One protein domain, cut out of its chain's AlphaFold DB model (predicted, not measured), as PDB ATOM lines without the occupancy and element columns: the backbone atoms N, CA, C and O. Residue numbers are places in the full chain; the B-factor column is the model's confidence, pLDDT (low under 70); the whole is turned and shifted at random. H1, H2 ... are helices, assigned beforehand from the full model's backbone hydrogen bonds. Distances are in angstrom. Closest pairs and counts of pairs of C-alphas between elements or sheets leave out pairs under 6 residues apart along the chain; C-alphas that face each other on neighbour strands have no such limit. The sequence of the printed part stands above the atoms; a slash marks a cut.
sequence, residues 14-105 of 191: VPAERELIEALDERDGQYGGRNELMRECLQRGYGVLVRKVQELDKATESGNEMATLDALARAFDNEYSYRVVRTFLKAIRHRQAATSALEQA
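AT A GLANCE: This is residues 14 to 105 of the 191 residues of an uncharacterized protein of Xanthomonas citri pv. citri (UniProt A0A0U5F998). What does the model look like at first sight? It is a loose zigzag of four helices built along one long helix, H2: H1 makes a corner with H2 at its first end, while at its other end H3 packs on residues 52 to 57 of H2 and H4 crosses nearby, with its residues 93 to 105 sticking out as an arm. What is it made of, and how large is it? The printed part has 92 residues with four named helices, H1, H2, H3 and H4 in that order, and no named strand; its class is all helix. It is loose, with a radius of gyration of the C-alphas of 16.4 A, and spans 45 by 33 by 19 A.

IN THESE COORDINATES: Where do the first two helices run? H1 is residues 15 to 25, 15.2 A long, from C-alpha 15 at (-64.786, -40.924, -187.341). H2, the longest helix, is residues 34 to 59, 37.4 A long, from C-alpha 34 at (-53.831, -48.145, -174.106). Where do the last two run? H3 is residues 65 to 75, 15.2 A long. H4 is residues 82 to 105, 34.2 A long, ending with C-alpha 105 at (-82.992, -57.411, -145.384).

HOW THE PARTS SIT: How does H1 stand to H2? They touch, through residues 34 to 38 of H2 alone, at a steep tilt of 55 degrees, opposite ways; their closest C-alphas, of Leu 24 and Arg 34, are 5.7 A apart. What does H3 touch? It touches H2 at a steep tilt of 57 degrees, opposite ways, with the closest C-alphas, of Leu 56 and Thr 68, 6.1 A apart. It also touches H4, through residues 82 to 86 of H4 alone, at a steep tilt of 56 degrees, opposite ways; the closest C-alphas, of Leu 69 and Arg 86, are 6.9 A apart. How do the other pairs stand? H2 and H4 are close but not clearly touching, about perpendicular at 74 degrees, with the closest C-alphas, of Val 53 and Leu 89, 7.7 A apart. H1 is apart from H3 and from H4. What do the backbones show? Each O i to N i+4 pair is within hydrogen-bond range in H1, H3 and H4, and 21 of 22 are in H2.

THE WHOLE: How far does the printed part reach? The two C-alphas farthest apart, of Glu 26 and Ala 105, are 49.0 A apart. Is it unbroken, and how long are its links? The printed part has no cut; the link from H2 to H3 is tight, and those from H1 to H2 and from H3 to H4 are short. Where is confidence low? The mean pLDDT of the printed part is 75.5, and residue 16, residue 31, residues 60 to 63, 76 to 82 and 100 to 105 are under 70.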
ATOM      1  N   VAL A  14     -65.014 -45.308-188.856       77.12
ATOM      2  CA  VAL A  14     -66.022 -44.516-188.130       77.12
ATOM      3  C   VAL A  14     -65.308 -43.343-187.449       77.12
ATOM      4  O   VAL A  14     -64.504 -43.607-186.560       77.12
ATOM      5  N   PRO A  15     -65.577 -42.068-187.809       74.12
ATOM      6  CA  PRO A  15     -64.786 -40.924-187.341       74.12
ATOM      7  C   PRO A  15     -64.567 -40.873-185.823       74.12
ATOM      8  O   PRO A  15     -63.422 -40.876-185.390       74.12
ATOM      9  N   ALA A  16     -65.630 -40.979-185.020       69.50
ATOM     10  CA  ALA A  16     -65.531 -40.970-183.556       69.50
ATOM     11  C   ALA A  16     -64.780 -42.188-182.966       69.50
ATOM     12  O   ALA A  16     -64.162 -42.089-181.908       69.50
ATOM     13  N   GLU A  17     -64.791 -43.345-183.638       79.56
ATOM     14  CA  GLU A  17     -63.973 -44.500-183.230       79.56
ATOM     15  C   GLU A  17     -62.508 -44.322-183.654       79.56
ATOM     16  O   GLU A  17     -61.617 -44.795-182.950       79.56
ATOM     17  N   ARG A  18     -62.247 -43.612-184.760       78.62
ATOM     18  CA  ARG A  18     -60.903 -43.271-185.244       78.62
ATOM     19  C   ARG A  18     -60.236 -42.201-184.382       78.62
ATOM     20  O   ARG A  18     -59.103 -42.397-183.969       78.62
ATOM     21  N   GLU A  19     -60.958 -41.146-184.019       78.50
ATOM     22  CA  GLU A  19     -60.519 -40.125-183.054       78.50
ATOM     23  C   GLU A  19     -60.201 -40.750-181.687       78.50
ATOM     24  O   GLU A  19     -59.206 -40.402-181.055       78.50
ATOM     25  N   LEU A  20     -60.984 -41.747-181.256       77.19
ATOM     26  CA  LEU A  20     -60.681 -42.538-180.063       77.19
ATOM     27  C   LEU A  20     -59.432 -43.419-180.235       77.19
ATOM     28  O   LEU A  20     -58.652 -43.535-179.295       77.19
ATOM     29  N   ILE A  21     -59.214 -44.040-181.400       83.12
ATOM     30  CA  ILE A  21     -57.965 -44.763-181.699       83.12
ATOM     31  C   ILE A  21     -56.769 -43.798-181.593       83.12
ATOM     32  O   ILE A  21     -55.856 -44.056-180.813       83.12
ATOM     33  N   GLU A  22     -56.827 -42.661-182.289       84.94
ATOM     34  CA  GLU A  22     -55.793 -41.618-182.304       84.94
ATOM     35  C   GLU A  22     -55.499 -41.078-180.891       84.94
ATOM     36  O   GLU A  22     -54.344 -41.053-180.471       84.94
ATOM     37  N   ALA A  23     -56.525 -40.724-180.110       79.81
ATOM     38  CA  ALA A  23     -56.367 -40.191-178.754       79.81
ATOM     39  C   ALA A  23     -55.844 -41.220-177.732       79.81
ATOM     40  O   ALA A  23     -55.246 -40.837-176.724       79.81
ATOM     41  N   LEU A  24     -56.060 -42.520-177.964       83.00
ATOM     42  CA  LEU A  24     -55.444 -43.585-177.168       83.00
ATOM     43  C   LEU A  24     -53.965 -43.762-177.523       83.00
ATOM     44  O   LEU A  24     -53.154 -43.941-176.618       83.00
ATOM     45  N   ASP A  25     -53.622 -43.693-178.809       84.50
ATOM     46  CA  ASP A  25     -52.259 -43.910-179.301       84.50
ATOM     47  C   ASP A  25     -51.347 -42.690-179.036       84.50
ATOM     48  O   ASP A  25     -50.196 -42.868-178.643       84.50
ATOM     49  N   GLU A  26     -51.877 -41.456-179.058       82.19
ATOM     50  CA  GLU A  26     -51.217 -40.246-178.510       82.19
ATOM     51  C   GLU A  26     -50.816 -40.377-177.024       82.19
ATOM     52  O   GLU A  26     -50.020 -39.588-176.499       82.19
ATOM     53  N   ARG A  27     -51.448 -41.311-176.306       73.06
ATOM     54  CA  ARG A  27     -51.404 -41.443-174.845       73.06
ATOM     55  C   ARG A  27     -50.952 -42.821-174.378       73.06
ATOM     56  O   ARG A  27     -51.008 -43.096-173.174       73.06
ATOM     57  N   ASP A  28     -50.469 -43.659-175.293       76.88
ATOM     58  CA  ASP A  28     -49.929 -44.962-174.938       76.88
ATOM     59  C   ASP A  28     -48.681 -44.812-174.048       76.88
ATOM     60  O   ASP A  28     -48.019 -43.770-174.015       76.88
ATOM     61  N   GLY A  29     -48.427 -45.812-173.207       70.56
ATOM     62  CA  GLY A  29     -47.425 -45.753-172.135       70.56
ATOM     63  C   GLY A  29     -47.764 -44.813-170.960       70.56
ATOM     64  O   GLY A  29     -47.622 -45.227-169.809       70.56
ATOM     65  N   GLN A  30     -48.289 -43.600-171.200       71.81
ATOM     66  CA  GLN A  30     -48.469 -42.541-170.178       71.81
ATOM     67  C   GLN A  30     -49.302 -42.981-168.956       71.81
ATOM     68  O   GLN A  30     -49.059 -42.516-167.841       71.81
ATOM     69  N   TYR A  31     -50.258 -43.897-169.147       66.44
ATOM     70  CA  TYR A  31     -51.167 -44.377-168.095       66.44
ATOM     71  C   TYR A  31     -51.041 -45.878-167.793       66.44
ATOM     72  O   TYR A  31     -51.923 -46.451-167.162       66.44
ATOM     73  N   GLY A  32     -49.928 -46.515-168.177       73.06
ATOM     74  CA  GLY A  32     -49.780 -47.979-168.113       73.06
ATOM     75  C   GLY A  32     -50.293 -48.695-169.369       73.06
ATOM     76  O   GLY A  32     -50.593 -49.885-169.333       73.06
ATOM     77  N   GLY A  33     -50.389 -47.959-170.476       82.88
ATOM     78  CA  GLY A  33     -50.766 -48.470-171.787       82.88
ATOM     79  C   GLY A  33     -52.238 -48.263-172.162       82.88
ATOM     80  O   GLY A  33     -53.110 -48.069-171.309       82.88
ATOM     81  N   ARG A  34     -52.519 -48.348-173.464       82.69
ATOM     82  CA  ARG A  34     -53.831 -48.145-174.106       82.69
ATOM     83  C   ARG A  34     -54.999 -48.880-173.436       82.69
ATOM     84  O   ARG A  34     -56.090 -48.322-173.326       82.69
ATOM     85  N   ASN A  35     -54.784 -50.107-172.956       83.31
ATOM     86  CA  ASN A  35     -55.819 -50.893-172.269       83.31
ATOM     87  C   ASN A  35     -56.220 -50.308-170.906       83.31
ATOM     88  O   ASN A  35     -57.396 -50.344-170.545       83.31
ATOM     89  N   GLU A  36     -55.264 -49.765-170.150       81.62
ATOM     90  CA  GLU A  36     -55.530 -49.219-168.817       81.62
ATOM     91  C   GLU A  36     -56.081 -47.791-168.903       81.62
ATOM     92  O   GLU A  36     -57.021 -47.446-168.188       81.62
ATOM     93  N   LEU A  37     -55.622 -47.011-169.888       81.19
ATOM     94  CA  LEU A  37     -56.254 -45.745-170.267       81.19
ATOM     95  C   LEU A  37     -57.724 -45.940-170.680       81.19
ATOM     96  O   LEU A  37     -58.596 -45.212-170.211       81.19
ATOM     97  N   MET A  38     -58.026 -46.958-171.497       83.00
ATOM     98  CA  MET A  38     -59.406 -47.323-171.844       83.00
ATOM     99  C   MET A  38     -60.234 -47.683-170.599       83.00
ATOM    100  O   MET A  38     -61.383 -47.253-170.481       83.00
ATOM    101  N   ARG A  39     -59.662 -48.436-169.648       81.19
ATOM    102  CA  ARG A  39     -60.331 -48.780-168.382       81.19
ATOM    103  C   ARG A  39     -60.683 -47.528-167.576       81.19
ATOM    104  O   ARG A  39     -61.832 -47.394-167.155       81.19
ATOM    105  N   GLU A  40     -59.728 -46.618-167.398       79.50
ATOM    106  CA  GLU A  40     -59.923 -45.336-166.711       79.50
ATOM    107  C   GLU A  40     -60.997 -44.478-167.394       79.50
ATOM    108  O   GLU A  40     -61.906 -43.994-166.717       79.50
ATOM    109  N   CYS A  41     -60.958 -44.338-168.726       79.19
ATOM    110  CA  CYS A  41     -61.985 -43.621-169.490       79.19
ATOM    111  C   CYS A  41     -63.386 -44.184-169.214       79.19
ATOM    112  O   CYS A  41     -64.284 -43.438-168.827       79.19
ATOM    113  N   LEU A  42     -63.565 -45.505-169.342       80.31
ATOM    114  CA  LEU A  42     -64.855 -46.171-169.131       80.31
ATOM    115  C   LEU A  42     -65.361 -46.040-167.685       80.31
ATOM    116  O   LEU A  42     -66.554 -45.820-167.471       80.31
ATOM    117  N   GLN A  43     -64.478 -46.142-166.685       80.31
ATOM    118  CA  GLN A  43     -64.849 -45.953-165.279       80.31
ATOM    119  C   GLN A  43     -65.254 -44.502-164.976       80.31
ATOM    120  O   GLN A  43     -66.230 -44.274-164.256       80.31
ATOM    121  N   ARG A  44     -64.555 -43.518-165.556       77.38
ATOM    122  CA  ARG A  44     -64.857 -42.085-165.398       77.38
ATOM    123  C   ARG A  44     -66.166 -41.705-166.079       77.38
ATOM    124  O   ARG A  44     -67.026 -41.125-165.417       77.38
ATOM    125  N   GLY A  45     -66.368 -42.124-167.330       77.00
ATOM    126  CA  GLY A  45     -67.630 -41.956-168.053       77.00
ATOM    127  C   GLY A  45     -68.810 -42.566-167.294       77.00
ATOM    128  O   GLY A  45     -69.808 -41.887-167.057       77.00
ATOM    129  N   TYR A  46     -68.666 -43.801-166.790       78.69
ATOM    130  CA  TYR A  46     -69.665 -44.436-165.921       78.69
ATOM    131  C   TYR A  46     -69.959 -43.598-164.664       78.69
ATOM    132  O   TYR A  46     -71.120 -43.319-164.367       78.69
ATOM    133  N   GLY A  47     -68.928 -43.150-163.940       80.31
ATOM    134  CA  GLY A  47     -69.080 -42.335-162.728       80.31
ATOM    135  C   GLY A  47     -69.662 -40.934-162.968       80.31
ATOM    136  O   GLY A  47     -70.237 -40.337-162.057       80.31
ATOM    137  N   VAL A  48     -69.539 -40.392-164.179       80.12
ATOM    138  CA  VAL A  48     -70.200 -39.145-164.594       80.12
ATOM    139  C   VAL A  48     -71.662 -39.401-164.941       80.12
ATOM    140  O   VAL A  48     -72.531 -38.723-164.398       80.12
ATOM    141  N   LEU A  49     -71.950 -40.424-165.748       76.38
ATOM    142  CA  LEU A  49     -73.317 -40.821-166.091       76.38
ATOM    143  C   LEU A  49     -74.143 -41.163-164.834       76.38
ATOM    144  O   LEU A  49     -75.288 -40.731-164.729       76.38
ATOM    145  N   VAL A  50     -73.564 -41.856-163.841       82.12
ATOM    146  CA  VAL A  50     -74.221 -42.129-162.544       82.12
ATOM    147  C   VAL A  50     -74.595 -40.829-161.824       82.12
ATOM    148  O   VAL A  50     -75.731 -40.693-161.371       82.12
ATOM    149  N   ARG A  51     -73.669 -39.865-161.732       82.44
ATOM    150  CA  ARG A  51     -73.929 -38.573-161.074       82.44
ATOM    151  C   ARG A  51     -74.979 -37.759-161.825       82.44
ATOM    152  O   ARG A  51     -75.905 -37.264-161.194       82.44
ATOM    153  N   LYS A  52     -74.921 -37.716-163.161       79.88
ATOM    154  CA  LYS A  52     -75.915 -37.002-163.975       79.88
ATOM    155  C   LYS A  52     -77.320 -37.595-163.830       79.88
ATOM    156  O   LYS A  52     -78.279 -36.840-163.721       79.88
ATOM    157  N   VAL A  53     -77.452 -38.922-163.732       80.31
ATOM    158  CA  VAL A  53     -78.731 -39.574-163.386       80.31
ATOM    159  C   VAL A  53     -79.210 -39.153-161.993       80.31
ATOM    160  O   VAL A  53     -80.363 -38.769-161.848       80.31
ATOM    161  N   GLN A  54     -78.336 -39.150-160.981       80.81
ATOM    162  CA  GLN A  54     -78.689 -38.747-159.609       80.81
ATOM    163  C   GLN A  54     -79.028 -37.254-159.458       80.81
ATOM    164  O   GLN A  54     -79.769 -36.890-158.548       80.81
ATOM    165  N   GLU A  55     -78.479 -36.384-160.306       81.12
ATOM    166  CA  GLU A  55     -78.872 -34.974-160.412       81.12
ATOM    167  C   GLU A  55     -80.255 -34.835-161.060       81.12
ATOM    168  O   GLU A  55     -81.101 -34.099-160.557       81.12
ATOM    169  N   LEU A  56     -80.502 -35.564-162.152       77.62
ATOM    170  CA  LEU A  56     -81.738 -35.461-162.926       77.62
ATOM    171  C   LEU A  56     -82.935 -36.122-162.235       77.62
ATOM    172  O   LEU A  56     -83.976 -35.485-162.146       77.62
ATOM    173  N   ASP A  57     -82.792 -37.317-161.653       73.94
ATOM    174  CA  ASP A  57     -83.876 -37.985-160.903       73.94
ATOM    175  C   ASP A  57     -84.319 -37.168-159.658       73.94
ATOM    176  O   ASP A  57     -85.434 -37.347-159.172       73.94
ATOM    177  N   LYS A  58     -83.489 -36.231-159.155       73.06
ATOM    178  CA  LYS A  58     -83.883 -35.237-158.130       73.06
ATOM    179  C   LYS A  58     -84.663 -34.046-158.697       73.06
ATOM    180  O   LYS A  58     -85.394 -33.403-157.952       73.06
ATOM    181  N   ALA A  59     -84.475 -33.726-159.976       71.75
ATOM    182  CA  ALA A  59     -85.044 -32.553-160.638       71.75
ATOM    183  C   ALA A  59     -86.319 -32.858-161.448       71.75
ATOM    184  O   ALA A  59     -87.140 -31.967-161.638       71.75
ATOM    185  N   THR A  60     -86.502 -34.093-161.929       63.06
ATOM    186  CA  THR A  60     -87.621 -34.490-162.815       63.06
ATOM    187  C   THR A  60     -88.838 -35.077-162.090       63.06
ATOM    188  O   THR A  60     -89.701 -35.657-162.746       63.06
ATOM    189  N   GLU A  61     -88.873 -34.969-160.759       63.47
ATOM    190  CA  GLU A  61     -89.714 -35.755-159.841       63.47
ATOM    191  C   GLU A  61     -89.467 -37.281-159.924       63.47
ATOM    192  O   GLU A  61     -89.184 -37.864-160.977       63.47
ATOM    193  N   SER A  62     -89.522 -37.952-158.770       59.75
ATOM    194  CA  SER A  62     -89.075 -39.345-158.635       59.75
ATOM    195  C   SER A  62     -90.026 -40.331-159.327       59.75
ATOM    196  O   SER A  62     -91.038 -40.741-158.759       59.75
ATOM    197  N   GLY A  63     -89.684 -40.744-160.553       63.78
ATOM    198  CA  GLY A  63     -90.310 -41.889-161.230       63.78
ATOM    199  C   GLY A  63     -90.444 -41.798-162.754       63.78
ATOM    200  O   GLY A  63     -90.589 -42.832-163.410       63.78
ATOM    201  N   ASN A  64     -90.377 -40.608-163.355       76.25
ATOM    202  CA  ASN A  64     -90.661 -40.443-164.785       76.25
ATOM    203  C   ASN A  64     -89.473 -40.858-165.686       76.25
ATOM    204  O   ASN A  64     -88.639 -40.034-166.052       76.25
ATOM    205  N   GLU A  65     -89.417 -42.141-166.095       77.00
ATOM    206  CA  GLU A  65     -88.374 -42.686-166.997       77.00
ATOM    207  C   GLU A  65     -88.176 -41.852-168.269       77.00
ATOM    208  O   GLU A  65     -87.035 -41.672-168.688       77.00
ATOM    209  N   MET A  66     -89.249 -41.323-168.863       79.00
ATOM    210  CA  MET A  66     -89.152 -40.543-170.099       79.00
ATOM    211  C   MET A  66     -88.571 -39.148-169.845       79.00
ATOM    212  O   MET A  66     -87.742 -38.701-170.628       79.00
ATOM    213  N   ALA A  67     -88.914 -38.494-168.729       79.75
ATOM    214  CA  ALA A  67     -88.312 -37.210-168.360       79.75
ATOM    215  C   ALA A  67     -86.812 -37.344-168.043       79.75
ATOM    216  O   ALA A  67     -86.023 -36.544-168.550       79.75
ATOM    217  N   THR A  68     -86.394 -38.373-167.289       77.50
ATOM    218  CA  THR A  68     -84.959 -38.633-167.062       77.50
ATOM    219  C   THR A  68     -84.236 -38.915-168.386       77.50
ATOM    220  O   THR A  68     -83.135 -38.411-168.600       77.50
ATOM    221  N   LEU A  69     -84.840 -39.695-169.296       76.81
ATOM    222  CA  LEU A  69     -84.260 -40.016-170.610       76.81
ATOM    223  C   LEU A  69     -84.082 -38.785-171.500       76.81
ATOM    224  O   LEU A  69     -82.997 -38.582-172.040       76.81
ATOM    225  N   ASP A  70     -85.118 -37.960-171.626       76.94
ATOM    226  CA  ASP A  70     -85.094 -36.718-172.397       76.94
ATOM    227  C   ASP A  70     -84.066 -35.723-171.839       76.94
ATOM    228  O   ASP A  70     -83.332 -35.084-172.595       76.94
ATOM    229  N   ALA A  71     -83.987 -35.598-170.512       79.12
ATOM    230  CA  ALA A  71     -83.021 -34.723-169.861       79.12
ATOM    231  C   ALA A  71     -81.574 -35.225-170.027       79.12
ATOM    232  O   ALA A  71     -80.679 -34.412-170.246       79.12
ATOM    233  N   LEU A  72     -81.338 -36.543-170.009       76.06
ATOM    234  CA  LEU A  72     -80.032 -37.130-170.336       76.06
ATOM    235  C   LEU A  72     -79.669 -36.934-171.813       76.06
ATOM    236  O   LEU A  72     -78.533 -36.584-172.105       76.06
ATOM    237  N   ALA A  73     -80.613 -37.124-172.741       74.00
ATOM    238  CA  ALA A  73     -80.367 -36.928-174.170       74.00
ATOM    239  C   ALA A  73     -79.960 -35.477-174.487       74.00
ATOM    240  O   ALA A  73     -79.020 -35.261-175.251       74.00
ATOM    241  N   ARG A  74     -80.608 -34.497-173.834       74.81
ATOM    242  CA  ARG A  74     -80.233 -33.072-173.891       74.81
ATOM    243  C   ARG A  74     -78.899 -32.779-173.197       74.81
ATOM    244  O   ARG A  74     -78.130 -31.982-173.704       74.81
ATOM    245  N   ALA A  75     -78.602 -33.420-172.065       71.56
ATOM    246  CA  ALA A  75     -77.364 -33.191-171.306       71.56
ATOM    247  C   ALA A  75     -76.088 -33.763-171.960       71.56
ATOM    248  O   ALA A  75     -74.998 -33.542-171.435       71.56
ATOM    249  N   PHE A  76     -76.225 -34.504-173.063       68.50
ATOM    250  CA  PHE A  76     -75.124 -35.076-173.842       68.50
ATOM    251  C   PHE A  76     -75.311 -34.854-175.356       68.50
ATOM    252  O   PHE A  76     -74.862 -35.683-176.137       68.50
ATOM    253  N   ASP A  77     -76.041 -33.812-175.778       66.75
ATOM    254  CA  ASP A  77     -76.224 -33.387-177.184       66.75
ATOM    255  C   ASP A  77     -76.561 -34.501-178.210       66.75
ATOM    256  O   ASP A  77     -76.339 -34.367-179.414       66.75
ATOM    257  N   ASN A  78     -77.194 -35.588-177.758       59.56
ATOM    258  CA  ASN A  78     -77.448 -36.830-178.507       59.56
ATOM    259  C   ASN A  78     -76.201 -37.670-178.892       59.56
ATOM    260  O   ASN A  78     -76.344 -38.604-179.685       59.56
ATOM    261  N   GLU A  79     -75.020 -37.435-178.301       58.81
ATOM    262  CA  GLU A  79     -73.817 -38.286-178.443       58.81
ATOM    263  C   GLU A  79     -74.125 -39.769-178.157       58.81
ATOM    264  O   GLU A  79     -73.629 -40.678-178.830       58.81
ATOM    265  N   TYR A  80     -74.982 -40.032-177.164       62.41
ATOM    266  CA  TYR A  80     -75.390 -41.382-176.786       62.41
ATOM    267  C   TYR A  80     -76.716 -41.790-177.425       62.41
ATOM    268  O   TYR A  80     -77.767 -41.201-177.181       62.41
ATOM    269  N   SER A  81     -76.696 -42.911-178.152       65.88
ATOM    270  CA  SER A  81     -77.922 -43.557-178.632       65.88
ATOM    271  C   SER A  81     -78.891 -43.827-177.473       65.88
ATOM    272  O   SER A  81     -78.526 -44.463-176.483       65.88
ATOM    273  N   TYR A  82     -80.158 -43.441-177.642       67.81
ATOM    274  CA  TYR A  82     -81.252 -43.652-176.683       67.81
ATOM    275  C   TYR A  82     -81.319 -45.085-176.108       67.81
ATOM    276  O   TYR A  82     -81.640 -45.282-174.936       67.81
ATOM    277  N   ARG A  83     -80.951 -46.110-176.897       73.31
ATOM    278  CA  ARG A  83     -80.870 -47.509-176.425       73.31
ATOM    279  C   ARG A  83     -79.808 -47.722-175.340       73.31
ATOM    280  O   ARG A  83     -80.041 -48.519-174.432       73.31
ATOM    281  N   VAL A  84     -78.673 -47.027-175.421       72.31
ATOM    282  CA  VAL A  84     -77.589 -47.080-174.428       72.31
ATOM    283  C   VAL A  84     -78.045 -46.397-173.143       72.31
ATOM    284  O   VAL A  84     -78.041 -47.037-172.095       72.31
ATOM    285  N   VAL A  85     -78.553 -45.162-173.238       74.69
ATOM    286  CA  VAL A  85     -79.051 -44.384-172.086       74.69
ATOM    287  C   VAL A  85     -80.160 -45.142-171.341       74.69
ATOM    288  O   VAL A  85     -80.128 -45.268-170.116       74.69
ATOM    289  N   ARG A  86     -81.102 -45.753-172.071       80.12
ATOM    290  CA  ARG A  86     -82.183 -46.553-171.476       80.12
ATOM    291  C   ARG A  86     -81.707 -47.862-170.847       80.12
ATOM    292  O   ARG A  86     -82.214 -48.249-169.796       80.12
ATOM    293  N   THR A  87     -80.738 -48.545-171.455       81.31
ATOM    294  CA  THR A  87     -80.118 -49.742-170.855       81.31
ATOM    295  C   THR A  87     -79.376 -49.379-169.565       81.31
ATOM    296  O   THR A  87     -79.500 -50.081-168.563       81.31
ATOM    297  N   PHE A  88     -78.674 -48.245-169.567       80.12
ATOM    298  CA  PHE A  88     -77.949 -47.709-168.419       80.12
ATOM    299  C   PHE A  88     -78.876 -47.348-167.247       80.12
ATOM    300  O   PHE A  88     -78.656 -47.828-166.135       80.12
ATOM    301  N   LEU A  89     -79.960 -46.598-167.494       79.88
ATOM    302  CA  LEU A  89     -80.966 -46.282-166.469       79.88
ATOM    303  C   LEU A  89     -81.578 -47.540-165.844       79.88
ATOM    304  O   LEU A  89     -81.693 -47.627-164.622       79.88
ATOM    305  N   LYS A  90     -81.927 -48.544-166.658       83.31
ATOM    306  CA  LYS A  90     -82.456 -49.821-166.155       83.31
ATOM    307  C   LYS A  90     -81.445 -50.563-165.280       83.31
ATOM    308  O   LYS A  90     -81.827 -51.087-164.236       83.31
ATOM    309  N   ALA A  91     -80.168 -50.566-165.660       81.44
ATOM    310  CA  ALA A  91     -79.105 -51.172-164.861       81.44
ATOM    311  C   ALA A  91     -78.878 -50.433-163.527       81.44
ATOM    312  O   ALA A  91     -78.698 -51.083-162.497       81.44
ATOM    313  N   ILE A  92     -78.938 -49.094-163.517       81.06
ATOM    314  CA  ILE A  92     -78.872 -48.295-162.282       81.06
ATOM    315  C   ILE A  92     -80.072 -48.579-161.377       81.06
ATOM    316  O   ILE A  92     -79.865 -48.914-160.214       81.06
ATOM    317  N   ARG A  93     -81.304 -48.521-161.896       81.00
ATOM    318  CA  ARG A  93     -82.521 -48.720-161.089       81.00
ATOM    319  C   ARG A  93     -82.614 -50.137-160.523       81.00
ATOM    320  O   ARG A  93     -82.943 -50.300-159.353       81.00
ATOM    321  N   HIS A  94     -82.214 -51.155-161.290       81.62
ATOM    322  CA  HIS A  94     -82.072 -52.518-160.769       81.62
ATOM    323  C   HIS A  94     -80.999 -52.604-159.670       81.62
ATOM    324  O   HIS A  94     -81.181 -53.326-158.691       81.62
ATOM    325  N   ARG A  95     -79.873 -51.890-159.801       79.25
ATOM    326  CA  ARG A  95     -78.832 -51.859-158.761       79.25
ATOM    327  C   ARG A  95     -79.321 -51.157-157.491       79.25
ATOM    328  O   ARG A  95     -79.110 -51.697-156.416       79.25
ATOM    329  N   GLN A  96     -79.994 -50.014-157.616       77.12
ATOM    330  CA  GLN A  96     -80.597 -49.283-156.496       77.12
ATOM    331  C   GLN A  96     -81.625 -50.152-155.762       77.12
ATOM    332  O   GLN A  96     -81.495 -50.349-154.562       77.12
ATOM    333  N   ALA A  97     -82.572 -50.759-156.488       76.94
ATOM    334  CA  ALA A  97     -83.567 -51.657-155.904       76.94
ATOM    335  C   ALA A  97     -82.929 -52.871-155.203       76.94
ATOM    336  O   ALA A  97     -83.366 -53.253-154.122       76.94
ATOM    337  N   ALA A  98     -81.867 -53.452-155.775       74.62
ATOM    338  CA  ALA A  98     -81.127 -54.546-155.145       74.62
ATOM    339  C   ALA A  98     -80.336 -54.105-153.898       74.62
ATOM    340  O   ALA A  98     -80.193 -54.896-152.971       74.62
ATOM    341  N   THR A  99     -79.839 -52.863-153.854       74.62
ATOM    342  CA  THR A  99     -79.215 -52.290-152.653       74.62
ATOM    343  C   THR A  99     -80.259 -52.051-151.565       74.62
ATOM    344  O   THR A  99     -80.098 -52.596-150.481       74.62
ATOM    345  N   SER A 100     -81.373 -51.379-151.860       69.06
ATOM    346  CA  SER A 100     -82.414 -51.107-150.856       69.06
ATOM    347  C   SER A 100     -83.127 -52.364-150.356       69.06
ATOM    348  O   SER A 100     -83.471 -52.437-149.181       69.06
ATOM    349  N   ALA A 101     -83.280 -53.397-151.192       63.56
ATOM    350  CA  ALA A 101     -83.753 -54.706-150.739       63.56
ATOM    351  C   ALA A 101     -82.753 -55.409-149.797       63.56
ATOM    352  O   ALA A 101     -83.167 -56.163-148.922       63.56
ATOM    353  N   LEU A 102     -81.446 -55.165-149.955       61.41
ATOM    354  CA  LEU A 102     -80.405 -55.714-149.081       61.41
ATOM    355  C   LEU A 102     -80.271 -54.914-147.775       61.41
ATOM    356  O   LEU A 102     -80.083 -55.517-146.723       61.41
ATOM    357  N   GLU A 103     -80.437 -53.592-147.825       65.94
ATOM    358  CA  GLU A 103     -80.528 -52.716-146.648       65.94
ATOM    359  C   GLU A 103     -81.744 -53.105-145.787       65.94
ATOM    360  O   GLU A 103     -81.587 -53.405-144.604       65.94
ATOM    361  N   GLN A 104     -82.929 -53.252-146.395       61.28
ATOM    362  CA  GLN A 104     -84.135 -53.740-145.709       61.28
ATOM    363  C   GLN A 104     -83.978 -55.171-145.171       61.28
ATOM    364  O   GLN A 104     -84.479 -55.475-144.092       61.28
ATOM    365  N   ALA A 105     -83.266 -56.059-145.876       59.53
ATOM    366  CA  ALA A 105     -82.992 -57.411-145.384       59.53
ATOM    367  C   ALA A 105     -82.020 -57.433-144.189       59.53
ATOM    368  O   ALA A 105     -82.124 -58.317-143.342       59.53
TER     369      ALA A 105